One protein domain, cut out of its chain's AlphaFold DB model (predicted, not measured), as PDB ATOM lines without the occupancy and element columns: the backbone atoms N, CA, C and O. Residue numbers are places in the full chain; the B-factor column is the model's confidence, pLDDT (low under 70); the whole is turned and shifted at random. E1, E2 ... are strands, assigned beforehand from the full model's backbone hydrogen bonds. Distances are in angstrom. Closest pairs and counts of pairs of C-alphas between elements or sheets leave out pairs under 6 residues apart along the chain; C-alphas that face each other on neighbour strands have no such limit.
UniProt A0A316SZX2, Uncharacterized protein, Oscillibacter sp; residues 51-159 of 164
ATOM      1  N   LEU A  51      47.580 -35.308  41.196       96.81
ATOM      2  CA  LEU A  51      47.245 -34.254  40.258       96.81
ATOM      3  C   LEU A  51      47.067 -32.933  40.995       96.81
ATOM      4  O   LEU A  51      46.640 -32.874  42.152       96.81
ATOM      5  N   GLY A  52      47.394 -31.855  40.299       96.62
ATOM      6  CA  GLY A  52      47.329 -30.522  40.862       96.62
ATOM      7  C   GLY A  52      47.501 -29.436  39.827       96.62
ATOM      8  O   GLY A  52      47.507 -29.700  38.628       96.62
ATOM      9  N   VAL A  53      47.681 -28.204  40.280       96.12
ATOM     10  CA  VAL A  53      47.947 -27.070  39.391       96.12
ATOM     11  C   VAL A  53      49.047 -26.176  39.934       96.12
ATOM     12  O   VAL A  53      49.228 -26.039  41.146       96.12
ATOM     13  N   MET A  54      49.771 -25.536  39.021       95.00
ATOM     14  CA  MET A  54      50.609 -24.397  39.375       95.00
ATOM     15  C   MET A  54      49.746 -23.145  39.506       95.00
ATOM     16  O   MET A  54      48.825 -22.928  38.718       95.00
ATOM     17  N   TYR A  55      50.101 -22.281  40.447       90.81
ATOM     18  CA  TYR A  55      49.506 -20.959  40.601       90.81
ATOM     19  C   TYR A  55      50.596 -19.916  40.832       90.81
ATOM     20  O   TYR A  55      51.664 -20.217  41.364       90.81
ATOM     21  N   THR A  56      50.321 -18.673  40.451       89.81
ATOM     22  CA  THR A  56      51.217 -17.545  40.716       89.81
ATOM     23  C   THR A  56      50.656 -16.736  41.871       89.81
ATOM     24  O   THR A  56      49.493 -16.332  41.856       89.81
ATOM     25  N   MET A  57      51.481 -16.509  42.886       89.25
ATOM     26  CA  MET A  57      51.212 -15.530  43.927       89.25
ATOM     27  C   MET A  57      51.718 -14.178  43.449       89.25
ATOM     28  O   MET A  57      52.853 -14.054  42.985       89.25
ATOM     29  N   TRP A  58      50.857 -13.180  43.564       88.56
ATOM     30  CA  TRP A  58      51.136 -11.811  43.164       88.56
ATOM     31  C   TRP A  58      51.260 -10.950  44.412       88.56
ATOM     32  O   TRP A  58      50.542 -11.173  45.389       88.56
ATOM     33  N   LYS A  59      52.145  -9.960  44.366       90.38
ATOM     34  CA  LYS A  59      52.238  -8.914  45.383       90.38
ATOM     35  C   LYS A  59      51.838  -7.574  44.788       90.38
ATOM     36  O   LYS A  59      52.017  -7.343  43.592       90.38
ATOM     37  N   ALA A  60      51.299  -6.707  45.633       89.44
ATOM     38  CA  ALA A  60      51.082  -5.320  45.266       89.44
ATOM     39  C   ALA A  60      52.425  -4.580  45.258       89.44
ATOM     40  O   ALA A  60      53.195  -4.677  46.214       89.44
ATOM     41  N   ASP A  61      52.678  -3.852  44.180       88.62
ATOM     42  CA  ASP A  61      53.766  -2.894  44.041       88.62
ATOM     43  C   ASP A  61      53.164  -1.567  43.554       88.62
ATOM     44  O   ASP A  61      52.842  -1.393  42.373       88.62
ATOM     45  N   GLY A  62      52.878  -0.680  44.513       87.38
ATOM     46  CA  GLY A  62      52.039   0.499  44.296       87.38
ATOM     47  C   GLY A  62      50.651   0.122  43.765       87.38
ATOM     48  O   GLY A  62      49.944  -0.682  44.373       87.38
ATOM     49  N   ASP A  63      50.294   0.679  42.606       87.25
ATOM     50  CA  ASP A  63      49.024   0.426  41.909       87.25
ATOM     51  C   ASP A  63      49.083  -0.782  40.951       87.25
ATOM     52  O   ASP A  63      48.141  -1.039  40.200       87.25
ATOM     53  N   THR A  64      50.190  -1.533  40.949       84.12
ATOM     54  CA  THR A  64      50.398  -2.680  40.056       84.12
ATOM     55  C   THR A  64      50.516  -3.997  40.819       84.12
ATOM     56  O   THR A  64      50.890  -4.037  41.989       84.12
ATOM     57  N   LEU A  65      50.182  -5.104  40.150       84.62
ATOM     58  CA  LEU A  65      50.462  -6.452  40.642       84.62
ATOM     59  C   LEU A  65      51.705  -6.988  39.940       84.62
ATOM     60  O   LEU A  65      51.736  -7.085  38.715       84.62
ATOM     61  N   THR A  66      52.705  -7.388  40.719       87.12
ATOM     62  CA  THR A  66      53.911  -8.053  40.213       87.12
ATOM     63  C   THR A  66      53.935  -9.508  40.665       87.12
ATOM     64  O   THR A  66      53.489  -9.845  41.767       87.12
ATOM     65  N   ALA A  67      54.397 -10.401  39.787       88.00
ATOM     66  CA  ALA A  67      54.531 -11.811  40.126       88.00
ATOM     67  C   ALA A  67      55.591 -11.949  41.225       88.00
ATOM     68  O   ALA A  67      56.713 -11.470  41.068       88.00
ATOM     69  N   ASP A  68      55.228 -12.576  42.341       91.69
ATOM     70  CA  ASP A  68      56.121 -12.734  43.489       91.69
ATOM     71  C   ASP A  68      56.768 -14.119  43.496       91.69
ATOM     72  O   ASP A  68      57.990 -14.250  43.514       91.69
ATOM     73  N   ARG A  69      55.944 -15.170  43.433       91.75
ATOM     74  CA  ARG A  69      56.413 -16.560  43.429       91.75
ATOM     75  C   ARG A  69      55.394 -17.506  42.815       91.75
ATOM     76  O   ARG A  69      54.188 -17.264  42.858       91.75
ATOM     77  N   GLU A  70      55.882 -18.623  42.300       92.88
ATOM     78  CA  GLU A  70      55.036 -19.734  41.877       92.88
ATOM     79  C   GLU A  70      54.783 -20.691  43.045       92.88
ATOM     80  O   GLU A  70      55.622 -20.873  43.928       92.88
ATOM     81  N   GLY A  71      53.605 -21.300  43.053       91.81
ATOM     82  CA  GLY A  71      53.242 -22.383  43.950       91.81
ATOM     83  C   GLY A  71      52.661 -23.555  43.173       91.81
ATOM     84  O   GLY A  71      52.256 -23.419  42.020       91.81
ATOM     85  N   CYS A  72      52.630 -24.709  43.827       93.88
ATOM     86  CA  CYS A  72      52.059 -25.943  43.310       93.88
ATOM     87  C   CYS A  72      51.090 -26.483  44.359       93.88
ATOM     88  O   CYS A  72      51.481 -26.651  45.513       93.88
ATOM     89  N   GLU A  73      49.851 -26.741  43.957       94.75
ATOM     90  CA  GLU A  73      48.826 -27.333  44.814       94.75
ATOM     91  C   GLU A  73      48.451 -28.702  44.240       94.75
ATOM     92  O   GLU A  73      47.833 -28.767  43.178       94.75
ATOM     93  N   LEU A  74      48.854 -29.783  44.913       95.62
ATOM     94  CA  LEU A  74      48.437 -31.154  44.598       95.62
ATOM     95  C   LEU A  74      47.218 -31.492  45.455       95.62
ATOM     96  O   LEU A  74      47.356 -31.657  46.665       95.62
ATOM     97  N   PHE A  75      46.047 -31.596  44.832       95.75
ATOM     98  CA  PHE A  75      44.766 -31.700  45.541       95.75
ATOM     99  C   PHE A  75      43.914 -32.902  45.119       95.75
ATOM    100  O   PHE A  75      42.843 -33.110  45.680       95.75
ATOM    101  N   ALA A  76      44.352 -33.695  44.138       95.25
ATOM    102  CA  ALA A  76      43.592 -34.849  43.674       95.25
ATOM    103  C   ALA A  76      44.484 -36.078  43.499       95.25
ATOM    104  O   ALA A  76      45.451 -36.048  42.741       95.25
ATOM    105  N   ASP A  77      44.129 -37.179  44.151       93.88
ATOM    106  CA  ASP A  77      44.753 -38.476  43.894       93.88
ATOM    107  C   ASP A  77      44.100 -39.144  42.672       93.88
ATOM    108  O   ASP A  77      42.896 -39.013  42.427       93.88
ATOM    109  N   GLY A  78      44.890 -39.882  41.890       89.81
ATOM    110  CA  GLY A  78      44.450 -40.524  40.648       89.81
ATOM    111  C   GLY A  78      43.313 -41.531  40.850       89.81
ATOM    112  O   GLY A  78      42.459 -41.691  39.978       89.81
ATOM    113  N   SER A  79      43.262 -42.182  42.012       87.94
ATOM    114  CA  SER A  79      42.171 -43.081  42.398       87.94
ATOM    115  C   SER A  79      40.871 -42.336  42.721       87.94
ATOM    116  O   SER A  79      39.794 -42.838  42.406       87.94
ATOM    117  N   ALA A  80      40.952 -41.129  43.292       85.56
ATOM    118  CA  ALA A  80      39.785 -40.333  43.671       85.56
ATOM    119  C   ALA A  80      39.052 -39.761  42.448       85.56
ATOM    120  O   ALA A  80      37.822 -39.787  42.385       85.56
ATOM    121  N   VAL A  81      39.796 -39.312  41.430       81.25
ATOM    122  CA  VAL A  81      39.215 -38.725  40.207       81.25
ATOM    123  C   VAL A  81      38.463 -39.730  39.326       81.25
ATOM    124  O   VAL A  81      37.754 -39.311  38.418       81.25
ATOM    125  N   GLN A  82      38.577 -41.044  39.567       79.19
ATOM    126  CA  GLN A  82      37.846 -42.064  38.793       79.19
ATOM    127  C   GLN A  82      36.326 -42.027  38.995       79.19
ATOM    128  O   GLN A  82      35.602 -42.562  38.159       79.19
ATOM    129  N   GLY A  83      35.843 -41.434  40.091       76.56
ATOM    130  CA  GLY A  83      34.425 -41.471  40.458       76.56
ATOM    131  C   GLY A  83      33.731 -40.114  40.535       76.56
ATOM    132  O   GLY A  83      32.512 -40.087  40.688       76.56
ATOM    133  N   ALA A  84      34.469 -39.004  40.470       89.00
ATOM    134  CA  ALA A  84      33.914 -37.676  40.706       89.00
ATOM    135  C   ALA A  84      34.806 -36.553  40.167       89.00
ATOM    136  O   ALA A  84      36.005 -36.728  39.939       89.00
ATOM    137  N   ASP A  85      34.207 -35.369  40.052       95.69
ATOM    138  CA  ASP A  85      34.953 -34.120  39.940       95.69
ATOM    139  C   ASP A  85      35.621 -33.821  41.281       95.69
ATOM    140  O   ASP A  85      34.950 -33.745  42.314       95.69
ATOM    141  N   ILE A  86      36.936 -33.629  41.261       96.69
ATOM    142  CA  ILE A  86      37.702 -33.270  42.452       96.69
ATOM    143  C   ILE A  86      38.061 -31.795  42.365       96.69
ATOM    144  O   ILE A  86      38.649 -31.351  41.379       96.69
ATOM    145  N   TRP A  87      37.702 -31.039  43.395       96.50
ATOM    146  CA  TRP A  87      37.892 -29.594  43.454       96.50
ATOM    147  C   TRP A  87      39.054 -29.242  44.372       96.50
ATOM    148  O   TRP A  87      39.229 -29.839  45.429       96.50
ATOM    149  N   CYS A  88      39.839 -28.251  43.967       95.25
ATOM    150  CA  CYS A  88      40.830 -27.635  44.826       95.25
ATOM    151  C   CYS A  88      40.119 -26.791  45.889       95.25
ATOM    152  O   CYS A  88      39.313 -25.916  45.553       95.25
ATOM    153  N   ASP A  89      40.459 -27.007  47.160       92.00
ATOM    154  CA  ASP A  89      39.905 -26.239  48.283       92.00
ATOM    155  C   ASP A  89      40.220 -24.741  48.168       92.00
ATOM    156  O   ASP A  89      39.459 -23.881  48.622       92.00
ATOM    157  N   ARG A  90      41.348 -24.404  47.529       89.81
ATOM    158  CA  ARG A  90      41.748 -23.019  47.306       89.81
ATOM    159  C   ARG A  90      41.026 -22.427  46.101       89.81
ATOM    160  O   ARG A  90      41.144 -22.904  44.975       89.81
ATOM    161  N   GLN A  91      40.388 -21.283  46.327       91.06
ATOM    162  CA  GLN A  91      39.941 -20.413  45.246       91.06
ATOM    163  C   GLN A  91      41.089 -19.536  44.749       91.06
ATOM    164  O   GLN A  91      41.877 -19.009  45.539       91.06
ATOM    165  N   LEU A  92      41.166 -19.355  43.436       88.19
ATOM    166  CA  LEU A  92      42.176 -18.529  42.787       88.19
ATOM    167  C   LEU A  92      41.539 -17.280  42.185       88.19
ATOM    168  O   LEU A  92      40.382 -17.288  41.757       88.19
ATOM    169  N   ALA A  93      42.310 -16.196  42.160       87.88
ATOM    170  CA  ALA A  93      41.892 -14.972  41.501       87.88
ATOM    171  C   ALA A  93      41.743 -15.210  39.993       87.88
ATOM    172  O   ALA A  93      42.609 -15.797  39.344       87.88
ATOM    173  N   ARG A  94      40.634 -14.724  39.442       85.12
ATOM    174  CA  ARG A  94      40.343 -14.717  38.012       85.12
ATOM    175  C   ARG A  94      41.400 -13.915  37.260       85.12
ATOM    176  O   ARG A  94      41.715 -12.791  37.647       85.12
ATOM    177  N   GLN A  95      41.821 -14.428  36.107       81.12
ATOM    178  CA  GLN A  95      42.532 -13.628  35.117       81.12
ATOM    179  C   GLN A  95      41.539 -12.705  34.385       81.12
ATOM    180  O   GLN A  95      40.590 -13.204  33.761       81.12
ATOM    181  N   PRO A  96      41.685 -11.368  34.487       74.56
ATOM    182  CA  PRO A  96      40.637 -10.450  34.068       74.56
ATOM    183  C   PRO A  96      40.398 -10.429  32.557       74.56
ATOM    184  O   PRO A  96      39.242 -10.319  32.129       74.56
ATOM    185  N   ASP A  97      41.471 -10.613  31.795       79.12
ATOM    186  CA  ASP A  97      41.513 -10.421  30.352       79.12
ATOM    187  C   ASP A  97      41.599 -11.750  29.593       79.12
ATOM    188  O   ASP A  97      42.072 -12.764  30.112       79.12
ATOM    189  N   GLY A  98      41.139 -11.734  28.340       83.69
ATOM    190  CA  GLY A  98      41.180 -12.883  27.434       83.69
ATOM    191  C   GLY A  98      39.999 -13.845  27.574       83.69
ATOM    192  O   GLY A  98      39.267 -13.860  28.570       83.69
ATOM    193  N   ASP A  99      39.786 -14.647  26.533       91.19
ATOM    194  CA  ASP A  99      38.692 -15.627  26.458       91.19
ATOM    195  C   ASP A  99      39.089 -17.008  26.975       91.19
ATOM    196  O   ASP A  99      38.240 -17.889  27.119       91.19
ATOM    197  N   ARG A 100      40.374 -17.194  27.289       92.44
ATOM    198  CA  ARG A 100      40.922 -18.423  27.856       92.44
ATOM    199  C   ARG A 100      41.911 -18.122  28.976       92.44
ATOM    200  O   ARG A 100      42.505 -17.049  29.005       92.44
ATOM    201  N   VAL A 101      42.061 -19.085  29.877       90.69
ATOM    202  CA  VAL A 101      43.060 -19.106  30.947       90.69
ATOM    203  C   VAL A 101      43.966 -20.304  30.715       90.69
ATOM    204  O   VAL A 101      43.477 -21.425  30.542       90.69
ATOM    205  N   ASP A 102      45.274 -20.074  30.732       91.31
ATOM    206  CA  ASP A 102      46.260 -21.142  30.625       91.31
ATOM    207  C   ASP A 102      46.622 -21.649  32.022       91.31
ATOM    208  O   ASP A 102      47.271 -20.977  32.824       91.31
ATOM    209  N   VAL A 103      46.168 -22.861  32.319       93.12
ATOM    210  CA  VAL A 103      46.422 -23.571  33.568       93.12
ATOM    211  C   VAL A 103      47.559 -24.557  33.342       93.12
ATOM    212  O   VAL A 103      47.515 -25.371  32.424       93.12
ATOM    213  N   ARG A 104      48.583 -24.540  34.198       95.25
ATOM    214  CA  ARG A 104      49.614 -25.586  34.199       95.25
ATOM    215  C   ARG A 104      49.172 -26.717  35.121       95.25
ATOM    216  O   ARG A 104      49.322 -26.615  36.338       95.25
ATOM    217  N   LEU A 105      48.623 -27.776  34.531       96.81
ATOM    218  CA  LEU A 105      48.286 -29.021  35.217       96.81
ATOM    219  C   LEU A 105      49.574 -29.736  35.634       96.81
ATOM    220  O   LEU A 105      50.485 -29.916  34.828       96.81
ATOM    221  N   VAL A 106      49.633 -30.168  36.885       96.88
ATOM    222  CA  VAL A 106      50.727 -30.958  37.446       96.88
ATOM    223  C   VAL A 106      50.284 -32.411  37.497       96.88
ATOM    224  O   VAL A 106      49.241 -32.719  38.069       96.88
ATOM    225  N   VAL A 107      51.084 -33.298  36.909       96.12
ATOM    226  CA  VAL A 107      50.934 -34.752  37.016       96.12
ATOM    227  C   VAL A 107      52.172 -35.294  37.716       96.12
ATOM    228  O   VAL A 107      53.262 -35.281  37.144       96.12
ATOM    229  N   GLU A 108      52.013 -35.744  38.954       95.69
ATOM    230  CA  GLU A 108      53.052 -36.399  39.744       95.69
ATOM    231  C   GLU A 108      52.820 -37.912  39.721       95.69
ATOM    232  O   GLU A 108      51.735 -38.378  40.056       95.69
ATOM    233  N   LYS A 109      53.827 -38.682  39.306       91.44
ATOM    234  CA  LYS A 109      53.814 -40.152  39.329       91.44
ATOM    235  C   LYS A 109      55.191 -40.647  39.745       91.44
ATOM    236  O   LYS A 109      56.187 -40.187  39.190       91.44
ATOM    237  N   ALA A 110      55.257 -41.553  40.720       87.06
ATOM    238  CA  ALA A 110      56.519 -42.098  41.240       87.06
ATOM    239  C   ALA A 110      57.570 -41.017  41.602       87.06
ATOM    240  O   ALA A 110      58.761 -41.165  41.337       87.06
ATOM    241  N   GLY A 111      57.123 -39.887  42.166       86.06
ATOM    242  CA  GLY A 111      57.982 -38.754  42.541       86.06
ATOM    243  C   GLY A 111      58.442 -37.860  41.380       86.06
ATOM    244  O   GLY A 111      59.077 -36.835  41.620       86.06
ATOM    245  N   GLN A 112      58.103 -38.191  40.132       90.81
ATOM    246  CA  GLN A 112      58.391 -37.355  38.969       90.81
ATOM    247  C   GLN A 112      57.195 -36.474  38.618       90.81
ATOM    248  O   GLN A 112      56.065 -36.953  38.525       90.81
ATOM    249  N   ARG A 113      57.455 -35.184  38.375       94.06
ATOM    250  CA  ARG A 113      56.435 -34.204  37.982       94.06
ATOM    251  C   ARG A 113      56.530 -33.868  36.506       94.06
ATOM    252  O   ARG A 113      57.597 -33.520  36.007       94.06
ATOM    253  N   ARG A 114      55.383 -33.889  35.838       93.81
ATOM    254  CA  ARG A 114      55.183 -33.309  34.511       93.81
ATOM    255  C   ARG A 114      54.210 -32.149  34.603       93.81
ATOM    256  O   ARG A 114      53.229 -32.211  35.342       93.81
ATOM    257  N   TYR A 115      54.486 -31.112  33.825       94.69
ATOM    258  CA  TYR A 115      53.671 -29.908  33.749       94.69
ATOM    259  C   TYR A 115      53.050 -29.840  32.361       94.69
ATOM    260  O   TYR A 115      53.763 -29.781  31.361       94.69
ATOM    261  N   LEU A 116      51.725 -29.891  32.302       94.12
ATOM    262  CA  LEU A 116      50.964 -29.875  31.062       94.12
ATOM    263  C   LEU A 116      50.266 -28.515  30.945       94.12
ATOM    264  O   LEU A 116      49.476 -28.174  31.829       94.12
ATOM    265  N   PRO A 117      50.543 -27.711  29.905       94.38
ATOM    266  CA  PRO A 117      49.770 -26.505  29.651       94.38
ATOM    267  C   PRO A 117      48.366 -26.900  29.183       94.38
ATOM    268  O   PRO A 117      48.201 -27.662  28.230       94.38
ATOM    269  N   VAL A 118      47.349 -26.386  29.865       96.00
ATOM    270  CA  VAL A 118      45.942 -26.673  29.603       96.00
ATOM    271  C   VAL A 118      45.188 -25.363  29.472       96.00
ATOM    272  O   VAL A 118      45.065 -24.603  30.427       96.00
ATOM    273  N   SER A 119      44.632 -25.117  28.292       95.38
ATOM    274  CA  SER A 119      43.835 -23.921  28.056       95.38
ATOM    275  C   SER A 119      42.367 -24.186  28.393       95.38
ATOM    276  O   SER A 119      41.750 -25.095  27.825       95.38
ATOM    277  N   VAL A 120      41.776 -23.375  29.268       95.81
ATOM    278  CA  VAL A 120      40.376 -23.475  29.724       95.81
ATOM    279  C   VAL A 120      39.614 -22.218  29.291       95.81
ATOM    280  O   VAL A 120      40.200 -21.138  29.335       95.81
ATOM    281  N   PRO A 121      38.337 -22.290  28.866       94.88
ATOM    282  CA  PRO A 121      37.537 -21.082  28.654       94.88
ATOM    283  C   PRO A 121      37.527 -20.188  29.902       94.88
ATOM    284  O   PRO A 121      37.396 -20.682  31.020       94.88
ATOM    285  N   ASN A 122      37.679 -18.877  29.724       92.25
ATOM    286  CA  ASN A 122      37.720 -17.938  30.840       92.25
ATOM    287  C   ASN A 122      36.299 -17.572  31.290       92.25
ATOM    288  O   ASN A 122      35.470 -17.133  30.490       92.25
ATOM    289  N   LEU A 123      36.028 -17.686  32.587       91.31
ATOM    290  CA  LEU A 123      34.791 -17.202  33.193       91.31
ATOM    291  C   LEU A 123      34.958 -15.720  33.528       91.31
ATOM    292  O   LEU A 123      35.893 -15.354  34.229       91.31
ATOM    293  N   LYS A 124      34.066 -14.845  33.047       84.31
ATOM    294  CA  LYS A 124      34.240 -13.380  33.175       84.31
ATOM    295  C   LYS A 124      33.909 -12.825  34.572       84.31
ATOM    296  O   LYS A 124      34.364 -11.739  34.920       84.31
ATOM    297  N   GLN A 125      33.149 -13.556  35.383       80.25
ATOM    298  CA  GLN A 125      32.769 -13.240  36.771       80.25
ATOM    299  C   GLN A 125      32.444 -14.550  37.508       80.25
ATOM    300  O   GLN A 125      32.139 -15.507  36.801       80.25
ATOM    301  N   PRO A 126      32.442 -14.627  38.856       78.81
ATOM    302  CA  PRO A 126      32.993 -13.686  39.836       78.81
ATOM    303  C   PRO A 126      34.535 -13.682  39.881       78.81
ATOM    304  O   PRO A 126      35.197 -14.368  39.103       78.81
ATOM    305  N   ARG A 127      35.114 -12.850  40.764       83.31
ATOM    306  CA  ARG A 127      36.572 -12.608  40.870       83.31
ATOM    307  C   ARG A 127      37.377 -13.794  41.403       83.31
ATOM    308  O   ARG A 127      38.563 -13.863  41.112       83.31
ATOM    309  N   LEU A 128      36.763 -14.675  42.186       90.75
ATOM    310  CA  LEU A 128      37.384 -15.897  42.690       90.75
ATOM    311  C   LEU A 128      36.764 -17.099  41.984       90.75
ATOM    312  O   LEU A 128      35.552 -17.132  41.766       90.75
ATOM    313  N   GLN A 129      37.606 -18.052  41.602       92.62
ATOM    314  CA  GLN A 129      37.219 -19.243  40.854       92.62
ATOM    315  C   GLN A 129      37.829 -20.480  41.506       92.62
ATOM    316  O   GLN A 129      38.958 -20.447  41.995       92.62
ATOM    317  N   GLN A 130      37.072 -21.571  41.516       95.12
ATOM    318  CA  GLN A 130      37.560 -22.886  41.903       95.12
ATOM    319  C   GLN A 130      38.123 -23.603  40.685       95.12
ATOM    320  O   GLN A 130      37.545 -23.551  39.596       95.12
ATOM    321  N   ILE A 131      39.241 -24.292  40.893       95.88
ATOM    322  CA  ILE A 131      39.813 -25.208  39.912       95.88
ATOM    323  C   ILE A 131      39.419 -26.625  40.299       95.88
ATOM    324  O   ILE A 131      39.524 -26.994  41.466       95.88
ATOM    325  N   GLY A 132      38.990 -27.414  39.324       96.88
ATOM    326  CA  GLY A 132      38.703 -28.831  39.507       96.88
ATOM    327  C   GLY A 132      39.352 -29.698  38.441       96.88
ATOM    328  O   GLY A 132      39.885 -29.204  37.445       96.88
ATOM    329  N   LEU A 133      39.300 -31.005  38.658       97.56
ATOM    330  CA  LEU A 133      39.781 -32.027  37.740       97.56
ATOM    331  C   LEU A 133      38.716 -33.102  37.558       97.56
ATOM    332  O   LEU A 133      38.106 -33.547  38.530       97.56
ATOM    333  N   ARG A 134      38.538 -33.543  36.312       96.38
ATOM    334  CA  ARG A 134      37.635 -34.638  35.938       96.38
ATOM    335  C   ARG A 134      38.382 -35.671  35.119       96.38
ATOM    336  O   ARG A 134      38.892 -35.340  34.043       96.38
ATOM    337  N   LEU A 135      38.416 -36.918  35.585       94.75
ATOM    338  CA  LEU A 135      38.904 -38.017  34.760       94.75
ATOM    339  C   LEU A 135      37.924 -38.261  33.606       94.75
ATOM    340  O   LEU A 135      36.711 -38.302  33.782       94.75
ATOM    341  N   CYS A 136      38.472 -38.392  32.408       91.50
ATOM    342  CA  CYS A 136      37.747 -38.741  31.197       91.50
ATOM    343  C   CYS A 136      38.018 -40.205  30.833       91.50
ATOM    344  O   CYS A 136      38.716 -40.925  31.544       91.50
ATOM    345  N   GLU A 137      37.496 -40.649  29.692       87.25
ATOM    346  CA  GLU A 137      37.824 -41.974  29.178       87.25
ATOM    347  C   GLU A 137      39.340 -42.200  29.076       87.25
ATOM    348  O   GLU A 137      40.131 -41.299  28.766       87.25
ATOM    349  N   LYS A 138      39.733 -43.463  29.269       89.19
ATOM    350  CA  LYS A 138      41.131 -43.902  29.229       89.19
ATOM    351  C   LYS A 138      41.938 -43.230  30.348       89.19
ATOM    352  O   LYS A 138      41.529 -43.275  31.501       89.19
ATOM    353  N   LEU A 139      43.098 -42.659  30.031       93.12
ATOM    354  CA  LEU A 139      43.953 -41.939  30.979       93.12
ATOM    355  C   LEU A 139      44.045 -40.463  30.588       93.12
ATOM    356  O   LEU A 139      45.137 -39.932  30.405       93.12
ATOM    357  N   HIS A 140      42.892 -39.817  30.412       94.75
ATOM    358  CA  HIS A 140      42.801 -38.385  30.132       94.75
ATOM    359  C   HIS A 140      42.099 -37.654  31.270       94.75
ATOM    360  O   HIS A 140      41.219 -38.212  31.917       94.75
ATOM    361  N   VAL A 141      42.445 -36.389  31.478       95.62
ATOM    362  CA  VAL A 141      41.792 -35.518  32.459       95.62
ATOM    363  C   VAL A 141      41.370 -34.209  31.798       95.62
ATOM    364  O   VAL A 141      41.995 -33.763  30.835       95.62
ATOM    365  N   ARG A 142      40.316 -33.578  32.309       96.94
ATOM    366  CA  ARG A 142      39.970 -32.185  32.012       96.94
ATOM    367  C   ARG A 142      40.241 -31.319  33.228       96.94
ATOM    368  O   ARG A 142      39.996 -31.742  34.355       96.94
ATOM    369  N   VAL A 143      40.696 -30.098  32.974       97.38
ATOM    370  CA  VAL A 143      40.714 -29.032  33.975       97.38
ATOM    371  C   VAL A 143      39.372 -28.320  33.930       97.38
ATOM    372  O   VAL A 143      38.892 -27.950  32.857       97.38
ATOM    373  N   LEU A 144      38.778 -28.138  35.102       97.06
ATOM    374  CA  LEU A 144      37.515 -27.451  35.305       97.06
ATOM    375  C   LEU A 144      37.777 -26.088  35.939       97.06
ATOM    376  O   LEU A 144      38.611 -25.968  36.837       97.06
ATOM    377  N   LEU A 145      37.022 -25.081  35.514       95.69
ATOM    378  CA  LEU A 145      36.886 -23.818  36.230       95.69
ATOM    379  C   LEU A 145      35.426 -23.640  36.622       95.69
ATOM    380  O   LEU A 145      34.540 -23.738  35.775       95.69
ATOM    381  N   CYS A 146      35.185 -23.360  37.899       95.00
ATOM    382  CA  CYS A 146      33.863 -23.079  38.436       95.00
ATOM    383  C   CYS A 146      33.866 -21.739  39.163       95.00
ATOM    384  O   CYS A 146      34.816 -21.370  39.853       95.00
ATOM    385  N   ASN A 147      32.780 -20.996  39.005       92.44
ATOM    386  CA  ASN A 147      32.607 -19.661  39.568       92.44
ATOM    387  C   ASN A 147      31.386 -19.590  40.521       92.44
ATOM    388  O   ASN A 147      30.920 -18.501  40.847       92.44
ATOM    389  N   GLY A 148      30.831 -20.750  40.899       89.06
ATOM    390  CA  GLY A 148      29.609 -20.903  41.700       89.06
ATOM    391  C   GLY A 148      28.291 -20.810  40.917       89.06
ATOM    392  O   GLY A 148      27.240 -21.115  41.468       89.06
ATOM    393  N   ILE A 149      28.331 -20.411  39.642       89.81
ATOM    394  CA  ILE A 149      27.159 -20.255  38.761       89.81
ATOM    395  C   ILE A 149      27.230 -21.237  37.588       89.81
ATOM    396  O   ILE A 149      26.242 -21.867  37.228       89.81
ATOM    397  N   GLN A 150      28.406 -21.360  36.981       93.31
ATOM    398  CA  GLN A 150      28.675 -22.220  35.839       93.31
ATOM    399  C   GLN A 150      30.041 -22.883  35.978       93.31
ATOM    400  O   GLN A 150      30.950 -22.360  36.629       93.31
ATOM    401  N   THR A 151      30.173 -24.031  35.320       95.94
ATOM    402  CA  THR A 151      31.431 -24.757  35.173       95.94
ATOM    403  C   THR A 151      31.788 -24.831  33.697       95.94
ATOM    404  O   THR A 151      30.946 -25.178  32.871       95.94
ATOM    405  N   VAL A 152      33.037 -24.512  33.373       95.88
ATOM    406  CA  VAL A 152      33.623 -24.707  32.042       95.88
ATOM    407  C   VAL A 152      34.795 -25.667  32.139       95.88
ATOM    408  O   VAL A 152      35.430 -25.789  33.186       95.88
ATOM    409  N   GLU A 153      35.086 -26.347  31.037       97.25
ATOM    410  CA  GLU A 153      36.099 -27.394  30.988       97.25
ATOM    411  C   GLU A 153      37.085 -27.190  29.835       97.25
ATOM    412  O   GLU A 153      36.760 -26.640  28.777       97.25
ATOM    413  N   SER A 154      38.323 -27.634  30.046       97.62
ATOM    414  CA  SER A 154      39.325 -27.753  28.990       97.62
ATOM    415  C   SER A 154      38.986 -28.884  28.026       97.62
ATOM    416  O   SER A 154      38.146 -29.733  28.318       97.62
ATOM    417  N   GLN A 155      39.721 -28.970  26.915       96.12
ATOM    418  CA  GLN A 155      39.835 -30.232  26.177       96.12
ATOM    419  C   GLN A 155      40.534 -31.303  27.039       96.12
ATOM    420  O   GLN A 155      41.295 -30.934  27.943       96.12
ATOM    421  N   PRO A 156      40.295 -32.607  26.795       95.12
ATOM    422  CA  PRO A 156      40.985 -33.671  27.514       95.12
ATOM    423  C   PRO A 156      42.489 -33.612  27.255       95.12
ATOM    424  O   PRO A 156      42.921 -33.443  26.115       95.12
ATOM    425  N   VAL A 157      43.284 -33.809  28.301       94.38
ATOM    426  CA  VAL A 157      44.739 -33.928  28.209       94.38
ATOM    427  C   VAL A 157      45.195 -35.276  28.739       94.38
ATOM    428  O   VAL A 157      44.657 -35.791  29.719       94.38
ATOM    429  N   SER A 158      46.168 -35.868  28.055       93.31
ATOM    430  CA  SER A 158      46.697 -37.185  28.397       93.31
ATOM    431  C   SER A 158      47.492 -37.124  29.700       93.31
ATOM    432  O   SER A 158      48.449 -36.361  29.824       93.31
ATOM    433  N   LEU A 159      47.134 -37.985  30.652       92.50
ATOM    434  CA  LEU A 159      47.909 -38.213  31.868       92.50
ATOM    435  C   LEU A 159      49.167 -39.021  31.587       92.50
ATOM    436  O   LEU A 159      50.081 -39.003  32.401       92.50
TER     437      LEU A 159
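AT A GLANCE: This is residues 51 to 159 of the 164 residues of an uncharacterized protein of Oscillibacter sp (UniProt A0A316SZX2). Two strongly twisted sheets of four strands pack partly face to face as a sandwich, E2 E1 E4 E5 over E3 E6 E7 E8, with edge strand E2 coming close to E3 along one side and E5 to E8 along the other. The long hairpin E1 and E2 reaches beyond the second sheet, and its tip at Gly 62 makes one end of the longest axis. The printed part has 109 residues with eight named strands, E1 to E8 in order, and no named helix; both sheets are antiparallel throughout and the class is all strand. The whole is compact, with a radius of gyration of the C-alphas of 14.1 A and spans of 47 by 33 by 21 A.

HOW THE PARTS SIT: E1, residues 51 to 61, and E2, residues 64 to 77, form an antiparallel hairpin at 161 degrees, with N 55 and O 71 2.9 A apart, within hydrogen-bond range. E2 bends by 61 degrees at residue 68. E3, residues 86 to 93, bends by 71 degrees at residue 89; its closest C-alphas to E2 are those of Phe 75 and Cys 88, 5.7 A apart. E4, residues 100 to 109, is antiparallel to E1 at 129 degrees, with N 54 and O 104 at 2.9 A. E5, residues 112 to 121, forms a hairpin with E4, with N 105 and O 116 at 2.9 A. E6, residues 128 to 135, is the antiparallel neighbour of E3, with N 88 and O 131 at 2.8 A. With E7, residues 140 to 146, and E8, residues 151 to 153, E6 makes a meander, each strand the antiparallel neighbour of the one before. N 132 and O 144 are 2.9 A apart, and N 145 and O 152 are 2.9 A apart. Between the sheets, the closest C-alphas of E5 and E8 are those of Val 120 and Glu 153, 5.9 A apart. E1 and E3 are near each other, while E2 and E5 are apart.

IN THESE COORDINATES: E1 begins at C-alpha 51 (47.245, -34.254, 40.258) and is 32.3 A long. E2 is 36.4 A long, E4 27.7 A and E5 28.4 A. E6 begins at C-alpha 128 (37.384, -15.897, 42.690) and is 23.5 A long; E7 is 19.6 A and E3 18.8 A. E8 ends at C-alpha 153 (36.099, -27.394, 30.988).

THE WHOLE: The two C-alphas farthest apart are those of Gly 62 and Lys 138, 48.1 A. The printed part has no cut, and no link is long. Residues 157 to 158 pair, antiparallel, with residues 140 to 141 of E7. Mean pLDDT of the printed part is 91.4, and no printed residue is under 70.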